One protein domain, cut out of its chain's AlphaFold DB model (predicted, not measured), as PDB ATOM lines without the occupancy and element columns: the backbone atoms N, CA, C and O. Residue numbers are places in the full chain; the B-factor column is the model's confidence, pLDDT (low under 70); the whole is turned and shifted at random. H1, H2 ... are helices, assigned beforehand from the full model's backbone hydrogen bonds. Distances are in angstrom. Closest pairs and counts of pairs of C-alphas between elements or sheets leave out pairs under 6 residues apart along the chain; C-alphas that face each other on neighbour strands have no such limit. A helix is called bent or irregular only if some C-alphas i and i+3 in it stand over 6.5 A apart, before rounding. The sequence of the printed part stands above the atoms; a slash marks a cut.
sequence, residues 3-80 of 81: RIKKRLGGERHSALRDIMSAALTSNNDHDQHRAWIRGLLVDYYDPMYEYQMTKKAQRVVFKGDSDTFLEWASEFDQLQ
ATOM      1  N   ARG A   3     -22.333 -39.347 -23.653       79.06
ATOM      2  CA  ARG A   3     -20.935 -38.986 -23.938       79.06
ATOM      3  C   ARG A   3     -20.028 -39.040 -22.707       79.06
ATOM      4  O   ARG A   3     -18.841 -39.314 -22.857       79.06
ATOM      5  N   ILE A   4     -20.571 -38.819 -21.508       85.50
ATOM      6  CA  ILE A   4     -19.782 -38.835 -20.267       85.50
ATOM      7  C   ILE A   4     -19.677 -40.236 -19.652       85.50
ATOM      8  O   ILE A   4     -18.788 -40.465 -18.841       85.50
ATOM      9  N   LYS A   5     -20.515 -41.199 -20.078       85.94
ATOM     10  CA  LYS A   5     -20.602 -42.556 -19.502       85.94
ATOM     11  C   LYS A   5     -19.258 -43.282 -19.484       85.94
ATOM     12  O   LYS A   5     -18.907 -43.905 -18.489       85.94
ATOM     13  N   LYS A   6     -18.487 -43.177 -20.573       84.19
ATOM     14  CA  LYS A   6     -17.172 -43.831 -20.693       84.19
ATOM     15  C   LYS A   6     -16.176 -43.324 -19.645       84.19
ATOM     16  O   LYS A   6     -15.337 -44.091 -19.194       84.19
ATOM     17  N   ARG A   7     -16.258 -42.039 -19.289       84.31
ATOM     18  CA  ARG A   7     -15.326 -41.384 -18.365       84.31
ATOM     19  C   ARG A   7     -15.805 -41.430 -16.916       84.31
ATOM     20  O   ARG A   7     -14.992 -41.609 -16.024       84.31
ATOM     21  N   LEU A   8     -17.108 -41.272 -16.707       86.25
ATOM     22  CA  LEU A   8     -17.745 -41.267 -15.392       86.25
ATOM     23  C   LEU A   8     -17.920 -42.689 -14.825       86.25
ATOM     24  O   LEU A   8     -17.998 -42.867 -13.614       86.25
ATOM     25  N   GLY A   9     -17.963 -43.703 -15.695       90.06
ATOM     26  CA  GLY A   9     -18.269 -45.083 -15.326       90.06
ATOM     27  C   GLY A   9     -19.774 -45.362 -15.351       90.06
ATOM     28  O   GLY A   9     -20.598 -44.467 -15.174       90.06
ATOM     29  N   GLY A  10     -20.145 -46.617 -15.615       89.88
ATOM     30  CA  GLY A  10     -21.542 -47.006 -15.845       89.88
ATOM     31  C   GLY A  10     -22.458 -46.809 -14.634       89.88
ATOM     32  O   GLY A  10     -23.568 -46.313 -14.797       89.88
ATOM     33  N   GLU A  11     -21.977 -47.146 -13.438       90.38
ATOM     34  CA  GLU A  11     -22.739 -47.054 -12.186       90.38
ATOM     35  C   GLU A  11     -23.032 -45.599 -11.799       90.38
ATOM     36  O   GLU A  11     -24.192 -45.204 -11.699       90.38
ATOM     37  N   ARG A  12     -21.988 -44.764 -11.703       88.25
ATOM     38  CA  ARG A  12     -22.122 -43.324 -11.423       88.25
ATOM     39  C   ARG A  12     -22.962 -42.612 -12.478       88.25
ATOM     40  O   ARG A  12     -23.760 -41.739 -12.153       88.25
ATOM     41  N   HIS A  13     -22.814 -43.001 -13.746       92.31
ATOM     42  CA  HIS A  13     -23.636 -42.467 -14.830       92.31
ATOM     43  C   HIS A  13     -25.116 -42.811 -14.680       92.31
ATOM     44  O   HIS A  13     -25.953 -41.957 -14.968       92.31
ATOM     45  N   SER A  14     -25.442 -44.030 -14.239       91.94
ATOM     46  CA  SER A  14     -26.828 -44.421 -13.972       91.94
ATOM     47  C   SER A  14     -27.402 -43.608 -12.819       91.94
ATOM     48  O   SER A  14     -28.383 -42.902 -13.022       91.94
ATOM     49  N   ALA A  15     -26.724 -43.601 -11.667       92.00
ATOM     50  CA  ALA A  15     -27.180 -42.882 -10.480       92.00
ATOM     51  C   ALA A  15     -27.411 -41.386 -10.756       92.00
ATOM     52  O   ALA A  15     -28.444 -40.825 -10.397       92.00
ATOM     53  N   LEU A  16     -26.482 -40.737 -11.464       92.88
ATOM     54  CA  LEU A  16     -26.608 -39.322 -11.812       92.88
ATOM     55  C   LEU A  16     -27.769 -39.061 -12.782       92.88
ATOM     56  O   LEU A  16     -28.445 -38.035 -12.684       92.88
ATOM     57  N   ARG A  17     -28.024 -39.985 -13.714       92.88
ATOM     58  CA  ARG A  17     -29.162 -39.890 -14.633       92.88
ATOM     59  C   ARG A  17     -30.494 -40.088 -13.916       92.88
ATOM     60  O   ARG A  17     -31.451 -39.408 -14.283       92.88
ATOM     61  N   ASP A  18     -30.552 -40.946 -12.907       94.06
ATOM     62  CA  ASP A  18     -31.768 -41.168 -12.121       94.06
ATOM     63  C   ASP A  18     -32.136 -39.909 -11.322       94.06
ATOM     64  O   ASP A  18     -33.265 -39.430 -11.418       94.06
ATOM     65  N   ILE A  19     -31.157 -39.286 -10.651       92.81
ATOM     66  CA  ILE A  19     -31.340 -38.012  -9.929       92.81
ATOM     67  C   ILE A  19     -31.788 -36.897 -10.883       92.81
ATOM     68  O   ILE A  19     -32.720 -36.153 -10.583       92.81
ATOM     69  N   MET A  20     -31.153 -36.786 -12.054       93.56
ATOM     70  CA  MET A  20     -31.534 -35.795 -13.065       93.56
ATOM     71  C   MET A  20     -32.968 -36.017 -13.556       93.56
ATOM     72  O   MET A  20     -33.715 -35.056 -13.724       93.56
ATOM     73  N   SER A  21     -33.351 -37.271 -13.796       93.69
ATOM     74  CA  SER A  21     -34.684 -37.609 -14.298       93.69
ATOM     75  C   SER A  21     -35.754 -37.286 -13.256       93.69
ATOM     76  O   SER A  21     -36.753 -36.660 -13.599       93.69
ATOM     77  N   ALA A  22     -35.504 -37.610 -11.983       92.69
ATOM     78  CA  ALA A  22     -36.371 -37.221 -10.874       92.69
ATOM     79  C   ALA A  22     -36.526 -35.690 -10.783       92.69
ATOM     80  O   ALA A  22     -37.652 -35.189 -10.767       92.69
ATOM     81  N   ALA A  23     -35.417 -34.944 -10.851       92.38
ATOM     82  CA  ALA A  23     -35.436 -33.482 -10.818       92.38
ATOM     83  C   ALA A  23     -36.257 -32.876 -11.970       92.38
ATOM     84  O   ALA A  23     -37.051 -31.969 -11.746       92.38
ATOM     85  N   LEU A  24     -36.122 -33.406 -13.190       91.56
ATOM     86  CA  LEU A  24     -36.872 -32.938 -14.366       91.56
ATOM     87  C   LEU A  24     -38.379 -33.204 -14.270       91.56
ATOM     88  O   LEU A  24     -39.159 -32.487 -14.891       91.56
ATOM     89  N   THR A  25     -38.788 -34.229 -13.520       92.62
ATOM     90  CA  THR A  25     -40.207 -34.506 -13.244       92.62
ATOM     91  C   THR A  25     -40.768 -33.708 -12.069       92.62
ATOM     92  O   THR A  25     -41.982 -33.688 -11.868       92.62
ATOM     93  N   SER A  26     -39.909 -33.048 -11.289       86.25
ATOM     94  CA  SER A  26     -40.333 -32.179 -10.193       86.25
ATOM     95  C   SER A  26     -40.919 -30.868 -10.729       86.25
ATOM     96  O   SER A  26     -40.606 -30.436 -11.839       86.25
ATOM     97  N   ASN A  27     -41.762 -30.201  -9.936       84.38
ATOM     98  CA  ASN A  27     -42.361 -28.908 -10.286       84.38
ATOM     99  C   ASN A  27     -41.345 -27.752 -10.147       84.38
ATOM    100  O   ASN A  27     -41.561 -26.813  -9.384       84.38
ATOM    101  N   ASN A  28     -40.223 -27.857 -10.865       75.81
ATOM    102  CA  ASN A  28     -39.103 -26.919 -10.868       75.81
ATOM    103  C   ASN A  28     -38.426 -26.744  -9.491       75.81
ATOM    104  O   ASN A  28     -38.065 -25.633  -9.097       75.81
ATOM    105  N   ASP A  29     -38.245 -27.843  -8.752       85.00
ATOM    106  CA  ASP A  29     -37.504 -27.829  -7.492       85.00
ATOM    107  C   ASP A  29     -36.006 -27.617  -7.763       85.00
ATOM    108  O   ASP A  29     -35.277 -28.510  -8.214       85.00
ATOM    109  N   HIS A  30     -35.538 -26.400  -7.491       88.88
ATOM    110  CA  HIS A  30     -34.158 -26.004  -7.735       88.88
ATOM    111  C   HIS A  30     -33.144 -26.866  -6.972       88.88
ATOM    112  O   HIS A  30     -32.035 -27.065  -7.475       88.88
ATOM    113  N   ASP A  31     -33.486 -27.403  -5.802       89.06
ATOM    114  CA  ASP A  31     -32.536 -28.171  -4.996       89.06
ATOM    115  C   ASP A  31     -32.273 -29.552  -5.603       89.06
ATOM    116  O   ASP A  31     -31.124 -30.007  -5.652       89.06
ATOM    117  N   GLN A  32     -33.293 -30.163  -6.208       87.75
ATOM    118  CA  GLN A  32     -33.124 -31.393  -6.983       87.75
ATOM    119  C   GLN A  32     -32.263 -31.161  -8.230       87.75
ATOM    120  O   GLN A  32     -31.428 -32.001  -8.576       87.75
ATOM    121  N   HIS A  33     -32.385 -29.994  -8.871       92.31
ATOM    122  CA  HIS A  33     -31.499 -29.631  -9.976       92.31
ATOM    123  C   HIS A  33     -30.047 -29.435  -9.527       92.31
ATOM    124  O   HIS A  33     -29.126 -29.909 -10.200       92.31
ATOM    125  N   ARG A  34     -29.812 -28.800  -8.372       94.38
ATOM    126  CA  ARG A  34     -28.454 -28.614  -7.830       94.38
ATOM    127  C   ARG A  34     -27.737 -29.940  -7.601       94.38
ATOM    128  O   ARG A  34     -26.532 -30.004  -7.834       94.38
ATOM    129  N   ALA A  35     -28.452 -30.984  -7.181       92.38
ATOM    130  CA  ALA A  35     -27.856 -32.279  -6.860       92.38
ATOM    131  C   ALA A  35     -27.134 -32.916  -8.063       92.38
ATOM    132  O   ALA A  35     -25.935 -33.199  -7.988       92.38
ATOM    133  N   TRP A  36     -27.819 -33.095  -9.198       93.50
ATOM    134  CA  TRP A  36     -27.196 -33.722 -10.374       93.50
ATOM    135  C   TRP A  36     -26.217 -32.784 -11.094       93.50
ATOM    136  O   TRP A  36     -25.231 -33.256 -11.662       93.50
ATOM    137  N   ILE A  37     -26.434 -31.462 -11.029       94.62
ATOM    138  CA  ILE A  37     -25.483 -30.469 -11.549       94.62
ATOM    139  C   ILE A  37     -24.170 -30.530 -10.763       94.62
ATOM    140  O   ILE A  37     -23.100 -30.571 -11.368       94.62
ATOM    141  N   ARG A  38     -24.226 -30.591  -9.427       95.19
ATOM    142  CA  ARG A  38     -23.030 -30.734  -8.588       95.19
ATOM    143  C   ARG A  38     -22.274 -32.016  -8.922       95.19
ATOM    144  O   ARG A  38     -21.062 -31.952  -9.092       95.19
ATOM    145  N   GLY A  39     -22.977 -33.143  -9.058       92.62
ATOM    146  CA  GLY A  39     -22.358 -34.412  -9.458       92.62
ATOM    147  C   GLY A  39     -21.647 -34.312 -10.810       92.62
ATOM    148  O   GLY A  39     -20.517 -34.759 -10.955       92.62
ATOM    149  N   LEU A  40     -22.247 -33.636 -11.796       93.75
ATOM    150  CA  LEU A  40     -21.575 -33.388 -13.073       93.75
ATOM    151  C   LEU A  40     -20.301 -32.561 -12.911       93.75
ATOM    152  O   LEU A  40     -19.275 -32.895 -13.505       93.75
ATOM    153  N   LEU A  41     -20.380 -31.464 -12.159       95.25
ATOM    154  CA  LEU A  41     -19.251 -30.559 -11.981       95.25
ATOM    155  C   LEU A  41     -18.089 -31.283 -11.298       95.25
ATOM    156  O   LEU A  41     -17.017 -31.380 -11.884       95.25
ATOM    157  N   VAL A  42     -18.346 -31.897 -10.145       93.31
ATOM    158  CA  VAL A  42     -17.313 -32.520  -9.311       93.31
ATOM    159  C   VAL A  42     -16.780 -33.816  -9.914       93.31
ATOM    160  O   VAL A  42     -15.571 -34.029  -9.947       93.31
ATOM    161  N   ASP A  43     -17.646 -34.697 -10.417       90.06
ATOM    162  CA  ASP A  43     -17.210 -36.040 -10.821       90.06
ATOM    163  C   ASP A  43     -16.765 -36.122 -12.286       90.06
ATOM    164  O   ASP A  43     -16.104 -37.088 -12.682       90.06
ATOM    165  N   TYR A  44     -17.125 -35.141 -13.119       91.00
ATOM    166  CA  TYR A  44     -16.803 -35.159 -14.547       91.00
ATOM    167  C   TYR A  44     -16.013 -33.935 -15.012       91.00
ATOM    168  O   TYR A  44     -14.983 -34.106 -15.677       91.00
ATOM    169  N   TYR A  45     -16.471 -32.719 -14.703       94.38
ATOM    170  CA  TYR A  45     -15.829 -31.503 -15.209       94.38
ATOM    171  C   TYR A  45     -14.547 -31.148 -14.450       94.38
ATOM    172  O   TYR A  45     -13.551 -30.864 -15.112       94.38
ATOM    173  N   ASP A  46     -14.512 -31.247 -13.121       93.56
ATOM    174  CA  ASP A  46     -13.327 -30.907 -12.321       93.56
ATOM    175  C   ASP A  46     -12.112 -31.780 -12.699       93.56
ATOM    176  O   ASP A  46     -11.088 -31.214 -13.100       93.56
ATOM    177  N   PRO A  47     -12.205 -33.129 -12.770       92.88
ATOM    178  CA  PRO A  47     -11.083 -33.962 -13.213       92.88
ATOM    179  C   PRO A  47     -10.708 -33.720 -14.680       92.88
ATOM    180  O   PRO A  47      -9.577 -33.959 -15.112       92.88
ATOM    181  N   MET A  48     -11.668 -33.282 -15.504       92.75
ATOM    182  CA  MET A  48     -11.394 -32.886 -16.881       92.75
ATOM    183  C   MET A  48     -10.579 -31.612 -16.959       92.75
ATOM    184  O   MET A  48      -9.607 -31.584 -17.717       92.75
ATOM    185  N   TYR A  49     -10.980 -30.585 -16.221       93.00
ATOM    186  CA  TYR A  49     -10.283 -29.317 -16.208       93.00
ATOM    187  C   TYR A  49      -8.912 -29.459 -15.573       93.00
ATOM    188  O   TYR A  49      -7.947 -29.007 -16.180       93.00
ATOM    189  N   GLU A  50      -8.784 -30.191 -14.469       91.69
ATOM    190  CA  GLU A  50      -7.490 -30.469 -13.848       91.69
ATOM    191  C   GLU A  50      -6.523 -31.127 -14.843       91.69
ATOM    192  O   GLU A  50      -5.428 -30.616 -15.083       91.69
ATOM    193  N   TYR A  51      -6.958 -32.186 -15.534       92.31
ATOM    194  CA  TYR A  51      -6.148 -32.842 -16.565       92.31
ATOM    195  C   TYR A  51      -5.788 -31.916 -17.742       92.31
ATOM    196  O   TYR A  51      -4.703 -32.003 -18.316       92.31
ATOM    197  N   GLN A  52      -6.696 -31.030 -18.152       91.75
ATOM    198  CA  GLN A  52      -6.408 -30.062 -19.213       91.75
ATOM    199  C   GLN A  52      -5.450 -28.960 -18.749       91.75
ATOM    200  O   GLN A  52      -4.648 -28.476 -19.553       91.75
ATOM    201  N   MET A  53      -5.525 -28.568 -17.478       90.56
ATOM    202  CA  MET A  53      -4.633 -27.594 -16.863       90.56
ATOM    203  C   MET A  53      -3.223 -28.160 -16.723       90.56
ATOM    204  O   MET A  53      -2.275 -27.474 -17.098       90.56
ATOM    205  N   THR A  54      -3.064 -29.419 -16.295       91.38
ATOM    206  CA  THR A  54      -1.735 -30.045 -16.175       91.38
ATOM    207  C   THR A  54      -0.997 -30.093 -17.513       91.38
ATOM    208  O   THR A  54       0.187 -29.774 -17.578       91.38
ATOM    209  N   LYS A  55      -1.702 -30.349 -18.624       92.88
ATOM    210  CA  LYS A  55      -1.126 -30.280 -19.985       92.88
ATOM    211  C   LYS A  55      -0.619 -28.900 -20.395       92.88
ATOM    212  O   LYS A  55       0.158 -28.787 -21.339       92.88
ATOM    213  N   LYS A  56      -1.111 -27.842 -19.755       92.50
ATOM    214  CA  LYS A  56      -0.752 -26.451 -20.046       92.50
ATOM    215  C   LYS A  56       0.107 -25.840 -18.942       92.50
ATOM    216  O   LYS A  56       0.392 -24.650 -19.031       92.50
ATOM    217  N   ALA A  57       0.540 -26.633 -17.957       90.50
ATOM    218  CA  ALA A  57       1.256 -26.155 -16.777       90.50
ATOM    219  C   ALA A  57       2.498 -25.327 -17.134       90.50
ATOM    220  O   ALA A  57       2.748 -24.312 -16.503       90.50
ATOM    221  N   GLN A  58       3.201 -25.672 -18.217       92.62
ATOM    222  CA  GLN A  58       4.374 -24.923 -18.689       92.62
ATOM    223  C   GLN A  58       4.097 -23.455 -19.076       92.62
ATOM    224  O   GLN A  58       5.031 -22.675 -19.194       92.62
ATOM    225  N   ARG A  59       2.837 -23.082 -19.346       93.69
ATOM    226  CA  ARG A  59       2.430 -21.706 -19.698       93.69
ATOM    227  C   ARG A  59       1.894 -20.923 -18.501       93.69
ATOM    228  O   ARG A  59       1.491 -19.775 -18.662       93.69
ATOM    229  N   VAL A  60       1.803 -21.560 -17.338       92.44
ATOM    230  CA  VAL A  60       1.277 -20.947 -16.123       92.44
ATOM    231  C   VAL A  60       2.420 -20.203 -15.444       92.44
ATOM    232  O   VAL A  60       3.365 -20.827 -14.974       92.44
ATOM    233  N   VAL A  61       2.331 -18.875 -15.414       93.25
ATOM    234  CA  VAL A  61       3.315 -18.003 -14.745       93.25
ATOM    235  C   VAL A  61       3.053 -17.864 -13.244       93.25
ATOM    236  O   VAL A  61       3.975 -17.596 -12.485       93.25
ATOM    237  N   PHE A  62       1.807 -18.090 -12.818       93.81
ATOM    238  CA  PHE A  62       1.383 -18.027 -11.426       93.81
ATOM    239  C   PHE A  62       0.174 -18.940 -11.173       93.81
ATOM    240  O   PHE A  62      -0.713 -19.061 -12.025       93.81
ATOM    241  N   LYS A  63       0.126 -19.567  -9.993       92.31
ATOM    242  CA  LYS A  63      -1.028 -20.321  -9.486       92.31
ATOM    243  C   LYS A  63      -1.099 -20.160  -7.968       92.31
ATOM    244  O   LYS A  63      -0.182 -20.584  -7.275       92.31
ATOM    245  N   GLY A  64      -2.216 -19.640  -7.477       93.50
ATOM    246  CA  GLY A  64      -2.459 -19.389  -6.061       93.50
ATOM    247  C   GLY A  64      -3.891 -18.918  -5.833       93.50
ATOM    248  O   GLY A  64      -4.717 -18.955  -6.751       93.50
ATOM    249  N   ASP A  65      -4.181 -18.519  -4.605       96.44
ATOM    250  CA  ASP A  65      -5.422 -17.838  -4.244       96.44
ATOM    251  C   ASP A  65      -5.367 -16.338  -4.585       96.44
ATOM    252  O   ASP A  65      -4.436 -15.851  -5.229       96.44
ATOM    253  N   SER A  66      -6.417 -15.610  -4.199       95.69
ATOM    254  CA  SER A  66      -6.533 -14.180  -4.483       95.69
ATOM    255  C   SER A  66      -5.461 -13.351  -3.778       95.69
ATOM    256  O   SER A  66      -4.968 -12.393  -4.367       95.69
ATOM    257  N   ASP A  67      -5.107 -13.697  -2.543       96.56
ATOM    258  CA  ASP A  67      -4.186 -12.897  -1.735       96.56
ATOM    259  C   ASP A  67      -2.759 -13.060  -2.268       96.56
ATOM    260  O   ASP A  67      -2.099 -12.081  -2.619       96.56
ATOM    261  N   THR A  68      -2.340 -14.307  -2.488       96.94
ATOM    262  CA  THR A  68      -1.040 -14.634  -3.096       96.94
ATOM    263  C   THR A  68      -0.906 -14.112  -4.530       96.94
ATOM    264  O   THR A  68       0.197 -13.790  -4.971       96.94
ATOM    265  N   PHE A  69      -2.013 -13.998  -5.276       96.38
ATOM    266  CA  PHE A  69      -2.008 -13.383  -6.606       96.38
ATOM    267  C   PHE A  69      -1.676 -11.893  -6.551       96.38
ATOM    268  O   PHE A  69      -0.893 -11.418  -7.372       96.38
ATOM    269  N   LEU A  70      -2.273 -11.159  -5.608       96.44
ATOM    270  CA  LEU A  70      -2.036  -9.723  -5.458       96.44
ATOM    271  C   LEU A  70      -0.584  -9.439  -5.064       96.44
ATOM    272  O   LEU A  70       0.029  -8.530  -5.621       96.44
ATOM    273  N   GLU A  71      -0.027 -10.249  -4.162       95.38
ATOM    274  CA  GLU A  71       1.386 -10.182  -3.779       95.38
ATOM    275  C   GLU A  71       2.298 -10.417  -4.990       95.38
ATOM    276  O   GLU A  71       3.101  -9.550  -5.341       95.38
ATOM    277  N   TRP A  72       2.108 -11.536  -5.696       96.06
ATOM    278  CA  TRP A  72       2.891 -11.868  -6.888       96.06
ATOM    279  C   TRP A  72       2.796 -10.793  -7.978       96.06
ATOM    280  O   TRP A  72       3.804 -10.438  -8.587       96.06
ATOM    281  N   ALA A  73       1.599 -10.254  -8.228       94.81
ATOM    282  CA  ALA A  73       1.390  -9.236  -9.254       94.81
ATOM    283  C   ALA A  73       2.121  -7.923  -8.922       94.81
ATOM    284  O   ALA A  73       2.668  -7.289  -9.824       94.81
ATOM    285  N   SER A  74       2.170  -7.542  -7.640       94.50
ATOM    286  CA  SER A  74       2.919  -6.366  -7.185       94.50
ATOM    287  C   SER A  74       4.430  -6.546  -7.348       94.50
ATOM    288  O   SER A  74       5.111  -5.614  -7.770       94.50
ATOM    289  N   GLU A  75       4.972  -7.720  -7.012       92.75
ATOM    290  CA  GLU A  75       6.400  -8.020  -7.201       92.75
ATOM    291  C   GLU A  75       6.771  -8.064  -8.688       92.75
ATOM    292  O   GLU A  75       7.820  -7.562  -9.094       92.75
ATOM    293  N   PHE A  76       5.892  -8.633  -9.516       90.94
ATOM    294  CA  PHE A  76       6.098  -8.726 -10.957       90.94
ATOM    295  C   PHE A  76       6.191  -7.343 -11.622       90.94
ATOM    296  O   PHE A  76       7.073  -7.139 -12.453       90.94
ATOM    297  N   ASP A  77       5.340  -6.385 -11.239       88.44
ATOM    298  CA  ASP A  77       5.350  -5.013 -11.776       88.44
ATOM    299  C   ASP A  77       6.662  -4.267 -11.457       88.44
ATOM    300  O   ASP A  77       7.269  -3.628 -12.322       88.44
ATOM    301  N   GLN A  78       7.174  -4.440 -10.235       83.44
ATOM    302  CA  GLN A  78       8.428  -3.823  -9.784       83.44
ATOM    303  C   GLN A  78       9.665  -4.364 -10.513       83.44
ATOM    304  O   GLN A  78      10.637  -3.638 -10.685       83.44
ATOM    305  N   LEU A  79       9.636  -5.625 -10.952       74.38
ATOM    306  CA  LEU A  79      10.735  -6.274 -11.680       74.38
ATOM    307  C   LEU A  79      10.721  -6.001 -13.194       74.38
ATOM    308  O   LEU A  79      11.637  -6.429 -13.899       74.38
ATOM    309  N   GLN A  80       9.670  -5.364 -13.716       66.38
ATOM    310  CA  GLN A  80       9.553  -4.974 -15.127       66.38
ATOM    311  C   GLN A  80       9.832  -3.478 -15.364       66.38
ATOM    312  O   GLN A  80       9.823  -3.047 -16.519       66.38
TER     313      GLN A  80
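AT A GLANCE: This is residues 3 to 80 of the 81 residues of an uncharacterized protein of Gammaproteobacteria bacterium (UniProt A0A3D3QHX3). An extended chain in two parts: a helical hairpin of H2 and the first arm of the bent helix H3, and, well away from it, the single helix H4 at the far end of a long link. The second arm of H3 carries the helix on past the hairpin toward that link, and short H1 sits by the open end of the hairpin. The printed part has 78 residues, with four named helices in the order H1, H2, H3, H4 and no named strand; the class is all helix. It is extended, with a radius of gyration of the C-alphas of 19.3 A, and spans 58 by 29 by 13 A, only just a rod.

HOW THE PARTS SIT: Start at the longest helix, H3, residues 30 to 54; by its hydrogen bonds it was assigned as one helix, but it is bent, with C-alphas 43 and 46 6.6 A apart. Its arms H3a, residues 30 to 43, and H3b, residues 46 to 54, are near each other, at a steep tilt of 35.5 degrees, only just past shallow. Look next at H2, residues 10 to 25: it touches H3a, closest at the C-alphas of Ala 23 and Gln 32, 4.9 A apart. The two form a helical hairpin, at a shallow tilt of 21 degrees, opposite ways. H1, residues 3 to 8, is close to H2 but not clearly touching, closest at the C-alphas of Lys 5 and His 13, 5.6 A apart. H1 is also close to H3a but not clearly touching, closest at the C-alphas of Leu 8 and Asp 43, 7.0 A apart. H4, residues 66 to 78, is apart from H1, H2, H3a and H3b. In H2, H3b and H4 every O i to N i+4 pair is within hydrogen-bond range; in H3a 9 of 10 are, in H1 1 of 2.

IN THESE COORDINATES: Find C-alpha 30 at (-34.158, -26.004, -7.735); from there H3a runs 19.9 A to C-alpha 43, and H3b covers 12.2 A from C-alpha 46 to C-alpha 54. H2 begins at C-alpha 10, (-21.542, -47.006, -15.845), and is 22.6 A long. H1 is 9.4 A long and irregular, but only just: C-alphas 3 and 6 are 6.9 A apart. H4 is 19.0 A long and ends at C-alpha 78, (8.428, -3.823, -9.784).

THE WHOLE: The two C-alphas farthest apart are those of Thr 25 and Leu 79, at 58.3 A. The printed part has no cut. The links from H1 to H2 and from H2 to H3 are tight, while that from H3 to H4 is long, with 11 residues. Residues 50 to 60, of which 50 to 54 belong to H3, stand free. The mean pLDDT of the printed part is 90.9, and residue 80 is under 70.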